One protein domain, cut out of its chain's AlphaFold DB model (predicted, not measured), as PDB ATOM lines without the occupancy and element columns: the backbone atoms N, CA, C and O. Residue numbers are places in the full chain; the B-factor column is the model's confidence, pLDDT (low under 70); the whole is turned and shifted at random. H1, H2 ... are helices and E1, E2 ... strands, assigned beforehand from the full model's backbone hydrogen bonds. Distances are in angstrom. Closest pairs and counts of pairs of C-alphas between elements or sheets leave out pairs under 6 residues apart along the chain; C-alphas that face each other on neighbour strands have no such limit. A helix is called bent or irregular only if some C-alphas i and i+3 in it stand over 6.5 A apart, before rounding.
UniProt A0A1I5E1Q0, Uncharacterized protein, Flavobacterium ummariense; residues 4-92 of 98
ATOM      1  N   LYS A   4     234.262 221.981 279.987       86.88
ATOM      2  CA  LYS A   4     235.480 221.174 279.935       86.88
ATOM      3  C   LYS A   4     236.430 221.585 278.805       86.88
ATOM      4  O   LYS A   4     237.629 221.733 279.023       86.88
ATOM      5  N   LYS A   5     235.901 221.872 277.609       89.00
ATOM      6  CA  LYS A   5     236.706 222.370 276.475       89.00
ATOM      7  C   LYS A   5     237.319 223.740 276.762       89.00
ATOM      8  O   LYS A   5     238.446 224.010 276.352       89.00
ATOM      9  N   GLU A   6     236.591 224.603 277.462       88.44
ATOM     10  CA  GLU A   6     237.099 225.918 277.860       88.44
ATOM     11  C   GLU A   6     238.162 225.807 278.951       88.44
ATOM     12  O   GLU A   6     239.179 226.501 278.889       88.44
ATOM     13  N   PHE A   7     237.972 224.883 279.897       88.31
ATOM     14  CA  PHE A   7     238.969 224.563 280.908       88.31
ATOM     15  C   PHE A   7     240.272 224.073 280.268       88.31
ATOM     16  O   PHE A   7     241.338 224.584 280.610       88.31
ATOM     17  N   PHE A   8     240.197 223.166 279.289       92.38
ATOM     18  CA  PHE A   8     241.374 222.722 278.538       92.38
ATOM     19  C   PHE A   8     242.073 223.872 277.829       92.38
ATOM     20  O   PHE A   8     243.252 224.128 278.064       92.38
ATOM     21  N   LYS A   9     241.327 224.659 277.049       92.88
ATOM     22  CA  LYS A   9     241.888 225.806 276.325       92.88
ATOM     23  C   LYS A   9     242.631 226.784 277.245       92.88
ATOM     24  O   LYS A   9     243.632 227.362 276.831       92.88
ATOM     25  N   LYS A  10     242.145 226.980 278.474       90.06
ATOM     26  CA  LYS A  10     242.763 227.879 279.456       90.06
ATOM     27  C   LYS A  10     244.018 227.289 280.110       90.06
ATOM     28  O   LYS A  10     244.909 228.057 280.459       90.06
ATOM     29  N   ASN A  11     244.083 225.971 280.305       89.19
ATOM     30  CA  ASN A  11     245.078 225.362 281.193       89.19
ATOM     31  C   ASN A  11     246.052 224.380 280.515       89.19
ATOM     32  O   ASN A  11     247.024 223.976 281.150       89.19
ATOM     33  N   ASP A  12     245.863 224.038 279.238       93.81
ATOM     34  CA  ASP A  12     246.737 223.103 278.510       93.81
ATOM     35  C   ASP A  12     248.213 223.505 278.552       93.81
ATOM     36  O   ASP A  12     249.076 222.672 278.818       93.81
ATOM     37  N   ALA A  13     248.499 224.796 278.363       91.31
ATOM     38  CA  ALA A  13     249.858 225.333 278.404       91.31
ATOM     39  C   ALA A  13     250.530 225.188 279.782       91.31
ATOM     40  O   ALA A  13     251.751 225.282 279.870       91.31
ATOM     41  N   LYS A  14     249.745 224.966 280.844       88.25
ATOM     42  CA  LYS A  14     250.244 224.712 282.194       88.25
ATOM     43  C   LYS A  14     250.421 223.216 282.459       88.25
ATOM     44  O   LYS A  14     251.469 222.810 282.939       88.25
ATOM     45  N   PHE A  15     249.403 222.406 282.174       89.00
ATOM     46  CA  PHE A  15     249.369 221.007 282.611       89.00
ATOM     47  C   PHE A  15     250.113 220.049 281.679       89.00
ATOM     48  O   PHE A  15     250.829 219.173 282.159       89.00
ATOM     49  N   LEU A  16     249.982 220.213 280.359       92.19
ATOM     50  CA  LEU A  16     250.566 219.261 279.409       92.19
ATOM     51  C   LEU A  16     252.104 219.198 279.494       92.19
ATOM     52  O   LEU A  16     252.635 218.089 279.505       92.19
ATOM     53  N   PRO A  17     252.844 220.323 279.626       92.12
ATOM     54  CA  PRO A  17     254.301 220.274 279.781       92.12
ATOM     55  C   PRO A  17     254.773 219.606 281.078       92.12
ATOM     56  O   PRO A  17     255.915 219.165 281.147       92.12
ATOM     57  N   LEU A  18     253.907 219.528 282.094       86.38
ATOM     58  CA  LEU A  18     254.189 218.863 283.368       86.38
ATOM     59  C   LEU A  18     253.917 217.349 283.315       86.38
ATOM     60  O   LEU A  18     254.091 216.675 284.321       86.38
ATOM     61  N   GLY A  19     253.481 216.813 282.168       88.81
ATOM     62  CA  GLY A  19     253.199 215.387 281.982       88.81
ATOM     63  C   GLY A  19     251.755 214.975 282.273       88.81
ATOM     64  O   GLY A  19     251.441 213.789 282.218       88.81
ATOM     65  N   PHE A  20     250.853 215.923 282.556       91.00
ATOM     66  CA  PHE A  20     249.437 215.597 282.727       91.00
ATOM     67  C   PHE A  20     248.797 215.186 281.396       91.00
ATOM     68  O   PHE A  20     248.953 215.852 280.368       91.00
ATOM     69  N   LYS A  21     247.989 214.129 281.444       93.44
ATOM     70  CA  LYS A  21     247.156 213.620 280.354       93.44
ATOM     71  C   LYS A  21     245.734 214.164 280.519       93.44
ATOM     72  O   LYS A  21     245.236 214.282 281.636       93.44
ATOM     73  N   LYS A  22     245.067 214.523 279.420       94.44
ATOM     74  CA  LYS A  22     243.651 214.928 279.460       94.44
ATOM     75  C   LYS A  22     242.766 213.712 279.683       94.44
ATOM     76  O   LYS A  22     242.990 212.673 279.076       94.44
ATOM     77  N   ILE A  23     241.719 213.894 280.472       92.69
ATOM     78  CA  ILE A  23     240.639 212.927 280.634       92.69
ATOM     79  C   ILE A  23     239.434 213.529 279.927       92.69
ATOM     80  O   ILE A  23     238.933 214.550 280.388       92.69
ATOM     81  N   GLU A  24     238.974 212.977 278.806       90.38
ATOM     82  CA  GLU A  24     237.831 213.551 278.073       90.38
ATOM     83  C   GLU A  24     236.491 213.034 278.601       90.38
ATOM     84  O   GLU A  24     235.563 213.829 278.775       90.38
ATOM     85  N   ASP A  25     236.444 211.763 278.993       88.88
ATOM     86  CA  ASP A  25     235.197 211.042 279.265       88.88
ATOM     87  C   ASP A  25     234.699 211.144 280.720       88.88
ATOM     88  O   ASP A  25     233.562 210.780 281.010       88.88
ATOM     89  N   ASP A  26     235.501 211.699 281.636       87.19
ATOM     90  CA  ASP A  26     235.118 211.847 283.047       87.19
ATOM     91  C   ASP A  26     234.366 213.172 283.324       87.19
ATOM     92  O   ASP A  26     234.868 214.251 283.013       87.19
ATOM     93  N   PRO A  27     233.167 213.173 283.922       84.00
ATOM     94  CA  PRO A  27     232.417 214.410 284.151       84.00
ATOM     95  C   PRO A  27     233.028 215.341 285.217       84.00
ATOM     96  O   PRO A  27     232.737 216.539 285.208       84.00
ATOM     97  N   MET A  28     233.849 214.823 286.132       85.50
ATOM     98  CA  MET A  28     234.410 215.533 287.289       85.50
ATOM     99  C   MET A  28     235.864 215.964 287.058       85.50
ATOM    100  O   MET A  28     236.266 217.078 287.422       85.50
ATOM    101  N   PHE A  29     236.658 215.104 286.426       88.88
ATOM    102  CA  PHE A  29     238.090 215.283 286.241       88.88
ATOM    103  C   PHE A  29     238.458 215.674 284.806       88.88
ATOM    104  O   PHE A  29     237.844 215.282 283.814       88.88
ATOM    105  N   HIS A  30     239.478 216.518 284.714       91.25
ATOM    106  CA  HIS A  30     239.954 217.134 283.481       91.25
ATOM    107  C   HIS A  30     241.340 216.607 283.109       91.25
ATOM    108  O   HIS A  30     241.588 216.327 281.938       91.25
ATOM    109  N   TYR A  31     242.233 216.443 284.085       91.38
ATOM    110  CA  TYR A  31     243.591 215.954 283.852       91.38
ATOM    111  C   TYR A  31     243.971 214.849 284.842       91.38
ATOM    112  O   TYR A  31     243.518 214.888 285.985       91.38
ATOM    113  N   LYS A  32     244.828 213.923 284.403       91.38
ATOM    114  CA  LYS A  32     245.471 212.857 285.188       91.38
ATOM    115  C   LYS A  32     246.988 213.018 285.111       91.38
ATOM    116  O   LYS A  32     247.503 213.324 284.039       91.38
ATOM    117  N   TYR A  33     247.701 212.787 286.200       88.69
ATOM    118  CA  TYR A  33     249.152 212.610 286.209       88.69
ATOM    119  C   TYR A  33     249.478 211.339 286.977       88.69
ATOM    120  O   TYR A  33     249.177 211.252 288.165       88.69
ATOM    121  N   ASP A  34     250.048 210.356 286.292       88.81
ATOM    122  CA  ASP A  34     250.434 209.088 286.902       88.81
ATOM    123  C   ASP A  34     251.671 209.325 287.780       88.81
ATOM    124  O   ASP A  34     252.645 209.935 287.337       88.81
ATOM    125  N   LEU A  35     251.622 208.892 289.043       85.06
ATOM    126  CA  LEU A  35     252.742 209.063 289.983       85.06
ATOM    127  C   LEU A  35     253.842 208.017 289.785       85.06
ATOM    128  O   LEU A  35     254.921 208.139 290.362       85.06
ATOM    129  N   ILE A  36     253.558 206.991 288.986       85.00
ATOM    130  CA  ILE A  36     254.466 205.903 288.648       85.00
ATOM    131  C   ILE A  36     254.825 206.021 287.166       85.00
ATOM    132  O   ILE A  36     253.975 206.332 286.332       85.00
ATOM    133  N   GLU A  37     256.090 205.768 286.833       84.81
ATOM    134  CA  GLU A  37     256.547 205.747 285.444       84.81
ATOM    135  C   GLU A  37     255.911 204.594 284.647       84.81
ATOM    136  O   GLU A  37     255.765 203.477 285.145       84.81
ATOM    137  N   ASP A  38     255.625 204.837 283.362       84.44
ATOM    138  CA  ASP A  38     255.035 203.849 282.444       84.44
ATOM    139  C   ASP A  38     255.824 202.519 282.379       84.44
ATOM    140  O   ASP A  38     255.241 201.474 282.090       84.44
ATOM    141  N   SER A  39     257.144 202.539 282.599       86.50
ATOM    142  CA  SER A  39     257.996 201.338 282.661       86.50
ATOM    143  C   SER A  39     257.646 200.457 283.858       86.50
ATOM    144  O   SER A  39     257.416 199.266 283.683       86.50
ATOM    145  N   VAL A  40     257.538 201.049 285.048       85.12
ATOM    146  CA  VAL A  40     257.228 200.346 286.300       85.12
ATOM    147  C   VAL A  40     255.814 199.776 286.263       85.12
ATOM    148  O   VAL A  40     255.612 198.638 286.681       85.12
ATOM    149  N   ILE A  41     254.855 200.524 285.706       86.00
ATOM    150  CA  ILE A  41     253.475 200.052 285.499       86.00
ATOM    151  C   ILE A  41     253.478 198.771 284.656       86.00
ATOM    152  O   ILE A  41     252.885 197.769 285.044       86.00
ATOM    153  N   LYS A  42     254.197 198.781 283.524       87.75
ATOM    154  CA  LYS A  42     254.280 197.628 282.614       87.75
ATOM    155  C   LYS A  42     255.031 196.443 283.214       87.75
ATOM    156  O   LYS A  42     254.619 195.312 282.998       87.75
ATOM    157  N   GLU A  43     256.133 196.688 283.921       90.56
ATOM    158  CA  GLU A  43     256.951 195.632 284.536       90.56
ATOM    159  C   GLU A  43     256.211 194.880 285.645       90.56
ATOM    160  O   GLU A  43     256.493 193.704 285.866       90.56
ATOM    161  N   ASN A  44     255.275 195.547 286.323       86.19
ATOM    162  CA  ASN A  44     254.505 194.979 287.432       86.19
ATOM    163  C   ASN A  44     253.061 194.625 287.046       86.19
ATOM    164  O   ASN A  44     252.297 194.249 287.925       86.19
ATOM    165  N   GLU A  45     252.698 194.744 285.762       88.56
ATOM    166  CA  GLU A  45     251.355 194.441 285.239       88.56
ATOM    167  C   GLU A  45     250.224 195.159 286.004       88.56
ATOM    168  O   GLU A  45     249.160 194.588 286.212       88.56
ATOM    169  N   LEU A  46     250.459 196.411 286.423       82.69
ATOM    170  CA  LEU A  46     249.478 197.185 287.193       82.69
ATOM    171  C   LEU A  46     248.292 197.604 286.316       82.69
ATOM    172  O   LEU A  46     248.478 198.179 285.234       82.69
ATOM    173  N   GLU A  47     247.084 197.388 286.823       85.31
ATOM    174  CA  GLU A  47     245.839 197.870 286.230       85.31
ATOM    175  C   GLU A  47     245.642 199.376 286.474       85.31
ATOM    176  O   GLU A  47     246.273 199.997 287.333       85.31
ATOM    177  N   GLU A  48     244.766 200.015 285.692       77.31
ATOM    178  CA  GLU A  48     244.612 201.478 285.726       77.31
ATOM    179  C   GLU A  48     244.190 202.026 287.105       77.31
ATOM    180  O   GLU A  48     244.607 203.128 287.478       77.31
ATOM    181  N   ASP A  49     243.372 201.277 287.843       80.56
ATOM    182  CA  ASP A  49     242.891 201.606 289.189       80.56
ATOM    183  C   ASP A  49     243.928 201.330 290.292       80.56
ATOM    184  O   ASP A  49     243.854 201.918 291.378       80.56
ATOM    185  N   GLU A  50     244.940 200.516 289.998       79.69
ATOM    186  CA  GLU A  50     246.087 200.260 290.873       79.69
ATOM    187  C   GLU A  50     247.162 201.347 290.755       79.69
ATOM    188  O   GLU A  50     247.980 201.515 291.663       79.69
ATOM    189  N   VAL A  51     247.156 202.118 289.662       84.94
ATOM    190  CA  VAL A  51     248.132 203.188 289.438       84.94
ATOM    191  C   VAL A  51     247.733 204.447 290.215       84.94
ATOM    192  O   VAL A  51     246.763 205.129 289.860       84.94
ATOM    193  N   PRO A  52     248.507 204.839 291.244       84.94
ATOM    194  CA  PRO A  52     248.245 206.066 291.964       84.94
ATOM    195  C   PRO A  52     248.482 207.272 291.050       84.94
ATOM    196  O   PRO A  52     249.468 207.350 290.310       84.94
ATOM    197  N   CYS A  53     247.577 208.242 291.104       87.44
ATOM    198  CA  CYS A  53     247.607 209.392 290.212       87.44
ATOM    199  C   CYS A  53     247.074 210.670 290.864       87.44
ATOM    200  O   CYS A  53     246.348 210.650 291.861       87.44
ATOM    201  N   LEU A  54     247.429 211.808 290.273       87.31
ATOM    202  CA  LEU A  54     246.823 213.102 290.561       87.31
ATOM    203  C   LEU A  54     245.739 213.402 289.544       87.31
ATOM    204  O   LEU A  54     246.000 213.478 288.345       87.31
ATOM    205  N   LEU A  55     244.542 213.664 290.038       88.38
ATOM    206  CA  LEU A  55     243.391 214.064 289.258       88.38
ATOM    207  C   LEU A  55     243.116 215.549 289.484       88.38
ATOM    208  O   LEU A  55     242.988 216.011 290.616       88.38
ATOM    209  N   VAL A  56     243.005 216.315 288.404       87.50
ATOM    210  CA  VAL A  56     242.626 217.732 288.454       87.50
ATOM    211  C   VAL A  56     241.162 217.837 288.090       87.50
ATOM    212  O   VAL A  56     240.775 217.488 286.972       87.50
ATOM    213  N   GLY A  57     240.337 218.344 288.999       83.19
ATOM    214  CA  GLY A  57     238.904 218.398 288.746       83.19
ATOM    215  C   GLY A  57     238.108 219.218 289.739       83.19
ATOM    216  O   GLY A  57     238.644 219.948 290.579       83.19
ATOM    217  N   ASN A  58     236.793 219.101 289.593       79.56
ATOM    218  CA  ASN A  58     235.823 219.768 290.439       79.56
ATOM    219  C   ASN A  58     234.600 218.863 290.639       79.56
ATOM    220  O   ASN A  58     233.981 218.427 289.672       79.56
ATOM    221  N   THR A  59     234.247 218.609 291.897       73.38
ATOM    222  CA  THR A  59     233.081 217.796 292.304       73.38
ATOM    223  C   THR A  59     231.877 218.648 292.719       73.38
ATOM    224  O   THR A  59     230.887 218.131 293.227       73.38
ATOM    225  N   GLY A  60     231.959 219.971 292.567       70.44
ATOM    226  CA  GLY A  60     230.989 220.946 293.069       70.44
ATOM    227  C   GLY A  60     231.218 221.339 294.533       70.44
ATOM    228  O   GLY A  60     230.928 222.476 294.899       70.44
ATOM    229  N   ILE A  61     231.775 220.436 295.347       67.81
ATOM    230  CA  ILE A  61     232.147 220.690 296.751       67.81
ATOM    231  C   ILE A  61     233.651 220.947 296.870       67.81
ATOM    232  O   ILE A  61     234.063 221.902 297.524       67.81
ATOM    233  N   ASN A  62     234.462 220.123 296.204       66.25
ATOM    234  CA  ASN A  62     235.912 220.267 296.172       66.25
ATOM    235  C   ASN A  62     236.375 220.618 294.759       66.25
ATOM    236  O   ASN A  62     235.941 220.003 293.783       66.25
ATOM    237  N   SER A  63     237.293 221.576 294.668       69.19
ATOM    238  CA  SER A  63     237.973 221.962 293.434       69.19
ATOM    239  C   SER A  63     239.476 221.957 293.666       69.19
ATOM    240  O   SER A  63     239.930 222.545 294.646       69.19
ATOM    241  N   GLY A  64     240.243 221.345 292.768       76.94
ATOM    242  CA  GLY A  64     241.698 221.297 292.898       76.94
ATOM    243  C   GLY A  64     242.280 219.961 292.470       76.94
ATOM    244  O   GLY A  64     241.870 219.404 291.449       76.94
ATOM    245  N   ILE A  65     243.253 219.483 293.243       81.25
ATOM    246  CA  ILE A  65     243.980 218.243 292.979       81.25
ATOM    247  C   ILE A  65     243.497 217.170 293.942       81.25
ATOM    248  O   ILE A  65     243.437 217.380 295.152       81.25
ATOM    249  N   CYS A  66     243.164 216.013 293.394       83.38
ATOM    250  CA  CYS A  66     242.819 214.820 294.133       83.38
ATOM    251  C   CYS A  66     243.907 213.772 293.902       83.38
ATOM    252  O   CYS A  66     244.214 213.450 292.762       83.38
ATOM    253  N   LEU A  67     244.503 213.261 294.972       83.50
ATOM    254  CA  LEU A  67     245.304 212.047 294.916       83.50
ATOM    255  C   LEU A  67     244.352 210.851 294.921       83.50
ATOM    256  O   LEU A  67     243.557 210.715 295.854       83.50
ATOM    257  N   SER A  68     244.461 210.012 293.901       81.44
ATOM    258  CA  SER A  68     243.755 208.739 293.788       81.44
ATOM    259  C   SER A  68     244.753 207.604 293.935       81.44
ATOM    260  O   SER A  68     245.802 207.643 293.292       81.44
ATOM    261  N   ALA A  69     244.434 206.606 294.755       77.31
ATOM    262  CA  ALA A  69     245.214 205.380 294.866       77.31
ATOM    263  C   ALA A  69     244.357 204.221 295.384       77.31
ATOM    264  O   ALA A  69     243.953 204.225 296.554       77.31
ATOM    265  N   GLY A  70     244.068 203.248 294.515       75.06
ATOM    266  CA  GLY A  70     243.063 202.224 294.789       75.06
ATOM    267  C   GLY A  70     241.733 202.861 295.206       75.06
ATOM    268  O   GLY A  70     241.263 203.814 294.588       75.06
ATOM    269  N   ASP A  71     241.180 202.408 296.330       72.56
ATOM    270  CA  ASP A  71     239.906 202.903 296.874       72.56
ATOM    271  C   ASP A  71     240.006 204.243 297.637       72.56
ATOM    272  O   ASP A  71     239.040 204.684 298.272       72.56
ATOM    273  N   MET A  72     241.171 204.898 297.637       72.81
ATOM    274  CA  MET A  72     241.400 206.125 298.400       72.81
ATOM    275  C   MET A  72     241.431 207.369 297.508       72.81
ATOM    276  O   MET A  72     242.255 207.484 296.604       72.81
ATOM    277  N   PHE A  73     240.590 208.352 297.851       74.69
ATOM    278  CA  PHE A  73     240.570 209.683 297.241       74.69
ATOM    279  C   PHE A  73     240.869 210.753 298.291       74.69
ATOM    280  O   PHE A  73     240.076 210.981 299.208       74.69
ATOM    281  N   ILE A  74     241.994 211.451 298.143       76.25
ATOM    282  CA  ILE A  74     242.380 212.556 299.027       76.25
ATOM    283  C   ILE A  74     242.362 213.853 298.227       76.25
ATOM    284  O   ILE A  74     243.158 214.041 297.311       76.25
ATOM    285  N   TRP A  75     241.476 214.781 298.588       76.81
ATOM    286  CA  TRP A  75     241.495 216.130 298.025       76.81
ATOM    287  C   TRP A  75     242.573 216.959 298.712       76.81
ATOM    288  O   TRP A  75     242.478 217.279 299.897       76.81
ATOM    289  N   ILE A  76     243.595 217.326 297.949       69.56
ATOM    290  CA  ILE A  76     244.621 218.255 298.393       69.56
ATOM    291  C   ILE A  76     244.079 219.654 298.126       69.56
ATOM    292  O   ILE A  76     244.000 220.107 296.981       69.56
ATOM    293  N   ASN A  77     243.717 220.354 299.200       61.84
ATOM    294  CA  ASN A  77     243.424 221.781 299.146       61.84
ATOM    295  C   ASN A  77     244.744 222.554 298.967       61.84
ATOM    296  O   ASN A  77     245.256 223.185 299.890       61.84
ATOM    297  N   ALA A  78     245.358 222.416 297.790       57.59
ATOM    298  CA  ALA A  78     246.566 223.123 297.400       57.59
ATOM    299  C   ALA A  78     246.168 224.546 296.992       57.59
ATOM    300  O   ALA A  78     245.953 224.840 295.818       57.59
ATOM    301  N   ILE A  79     246.011 225.409 297.997       53.44
ATOM    302  CA  ILE A  79     245.520 226.786 297.842       53.44
ATOM    303  C   ILE A  79     246.473 227.646 296.986       53.44
ATOM    304  O   ILE A  79     246.032 228.659 296.448       53.44
ATOM    305  N   GLU A  80     247.740 227.248 296.790       55.41
ATOM    306  CA  GLU A  80     248.736 228.136 296.173       55.41
ATOM    307  C   GLU A  80     249.327 227.684 294.821       55.41
ATOM    308  O   GLU A  80     249.407 228.538 293.942       55.41
ATOM    309  N   THR A  81     249.659 226.409 294.538       65.06
ATOM    310  CA  THR A  81     250.101 225.989 293.175       65.06
ATOM    311  C   THR A  81     249.940 224.483 292.873       65.06
ATOM    312  O   THR A  81     249.896 223.651 293.773       65.06
ATOM    313  N   ILE A  82     249.893 224.122 291.580       69.75
ATOM    314  CA  ILE A  82     249.852 222.725 291.083       69.75
ATOM    315  C   ILE A  82     251.208 222.043 291.270       69.75
ATOM    316  O   ILE A  82     251.289 220.867 291.598       69.75
ATOM    317  N   GLU A  83     252.272 222.813 291.096       71.75
ATOM    318  CA  GLU A  83     253.658 222.401 291.235       71.75
ATOM    319  C   GLU A  83     253.948 221.891 292.659       71.75
ATOM    320  O   GLU A  83     254.542 220.827 292.820       71.75
ATOM    321  N   GLN A  84     253.430 222.571 293.690       70.56
ATOM    322  CA  GLN A  84     253.501 222.104 295.083       70.56
ATOM    323  C   GLN A  84     252.754 220.787 295.309       70.56
ATOM    324  O   GLN A  84     253.203 219.949 296.084       70.56
ATOM    325  N   ALA A  85     251.623 220.572 294.637       70.44
ATOM    326  CA  ALA A  85     250.886 219.321 294.771       70.44
ATOM    327  C   ALA A  85     251.620 218.141 294.112       70.44
ATOM    328  O   ALA A  85     251.615 217.042 294.667       70.44
ATOM    329  N   ILE A  86     252.300 218.364 292.979       70.88
ATOM    330  CA  ILE A  86     253.212 217.372 292.379       70.88
ATOM    331  C   ILE A  86     254.363 217.075 293.351       70.88
ATOM    332  O   ILE A  86     254.676 215.918 293.626       70.88
ATOM    333  N   GLU A  87     254.960 218.111 293.942       74.25
ATOM    334  CA  GLU A  87     256.033 217.934 294.920       74.25
ATOM    335  C   GLU A  87     255.569 217.135 296.150       74.25
ATOM    336  O   GLU A  87     256.250 216.207 296.575       74.25
ATOM    337  N   TRP A  88     254.408 217.445 296.727       72.69
ATOM    338  CA  TRP A  88     253.901 216.724 297.898       72.69
ATOM    339  C   TRP A  88     253.527 215.285 297.579       72.69
ATOM    340  O   TRP A  88     253.834 214.395 298.365       72.69
ATOM    341  N   SER A  89     252.903 215.052 296.429       70.25
ATOM    342  CA  SER A  89     252.504 213.707 296.023       70.25
ATOM    343  C   SER A  89     253.681 212.805 295.686       70.25
ATOM    344  O   SER A  89     253.662 211.643 296.071       70.25
ATOM    345  N   SER A  90     254.753 213.337 295.092       68.19
ATOM    346  CA  SER A  90     255.988 212.566 294.873       68.19
ATOM    347  C   SER A  90     256.698 212.161 296.176       68.19
ATOM    348  O   SER A  90     257.522 211.251 296.174       68.19
ATOM    349  N   ARG A  91     256.368 212.801 297.307       68.00
ATOM    350  CA  ARG A  91     256.857 212.428 298.648       68.00
ATOM    351  C   ARG A  91     255.977 211.389 299.345       68.00
ATOM    352  O   ARG A  91     256.317 210.961 300.447       68.00
ATOM    353  N   ILE A  92     254.849 210.996 298.754       65.44
ATOM    354  CA  ILE A  92     253.977 209.956 299.304       65.44
ATOM    355  C   ILE A  92     254.608 208.604 298.984       65.44
ATOM    356  O   ILE A  92     254.411 208.031 297.919       65.44
TER     357      ILE A  92
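AT A GLANCE: This is residues 4 to 92 of the 98 residues of an uncharacterized protein of Flavobacterium ummariense (UniProt A0A1I5E1Q0). A strongly twisted sheet of four strands has two helices, H1 and H3, over one face and no named helix over the other. H2 lies off the sheet, in the link between E1 and E2, and residues 21 to 22 pair beside edge strand E1. The 89 printed residues run H1 E1 H2 E2 E3 E4 H3; the antiparallel sheet has the order E1 E2 E3 E4, and the class is mixed. The whole is compact, with a radius of gyration of the C-alphas of 12.9 A, and spans 36 by 23 by 22 A.

HOW THE PARTS SIT: H1, residues 4 to 18, is on the sheet over E1, residues 29 to 34, at a height of 9.6 A; their closest C-alphas, of Lys 4 and His 30, are 7.0 A apart. H2, residues 38 to 43, is not on the sheet. E1 and E2, residues 53 to 58, are antiparallel, with N 33 and O 54 at 2.8 A. E2, E3 at residues 63 to 69 and E4 at residues 72 to 76 form a meander, each strand the antiparallel neighbour of the one before, through two hairpins; N 55 and O 66 are 2.8 A apart, N 67 and O 74 2.8 A. H3, residues 82 to 90, is on the same face as H1, over E3 and only just over E2, where 3 of its C-alphas fall; the closest C-alphas of H3 and E3, of Ala 85 and Ile 65, are 7.2 A apart. H1 and H3 are near each other. Every O i to N i+4 pair is within hydrogen-bond range in H2 and H3, and 7 of 11 in H1.

IN THESE COORDINATES: H1 begins at C-alpha 4 (235.480, 221.174, 279.935) and measures 19.2 A; it is irregular, with C-alphas 10 and 13 7.6 A apart. E3 measures 18.2 A and E2 15.7 A. H3 ends at C-alpha 90 (255.988, 212.566, 294.873).

THE WHOLE: The C-alphas farthest apart, of Glu 43 and Ile 61, are 37.3 A apart. The printed part has no cut, and no link is long. The pLDDT is under 70 at residues 61 to 63, 76 to 82 and 90 to 92.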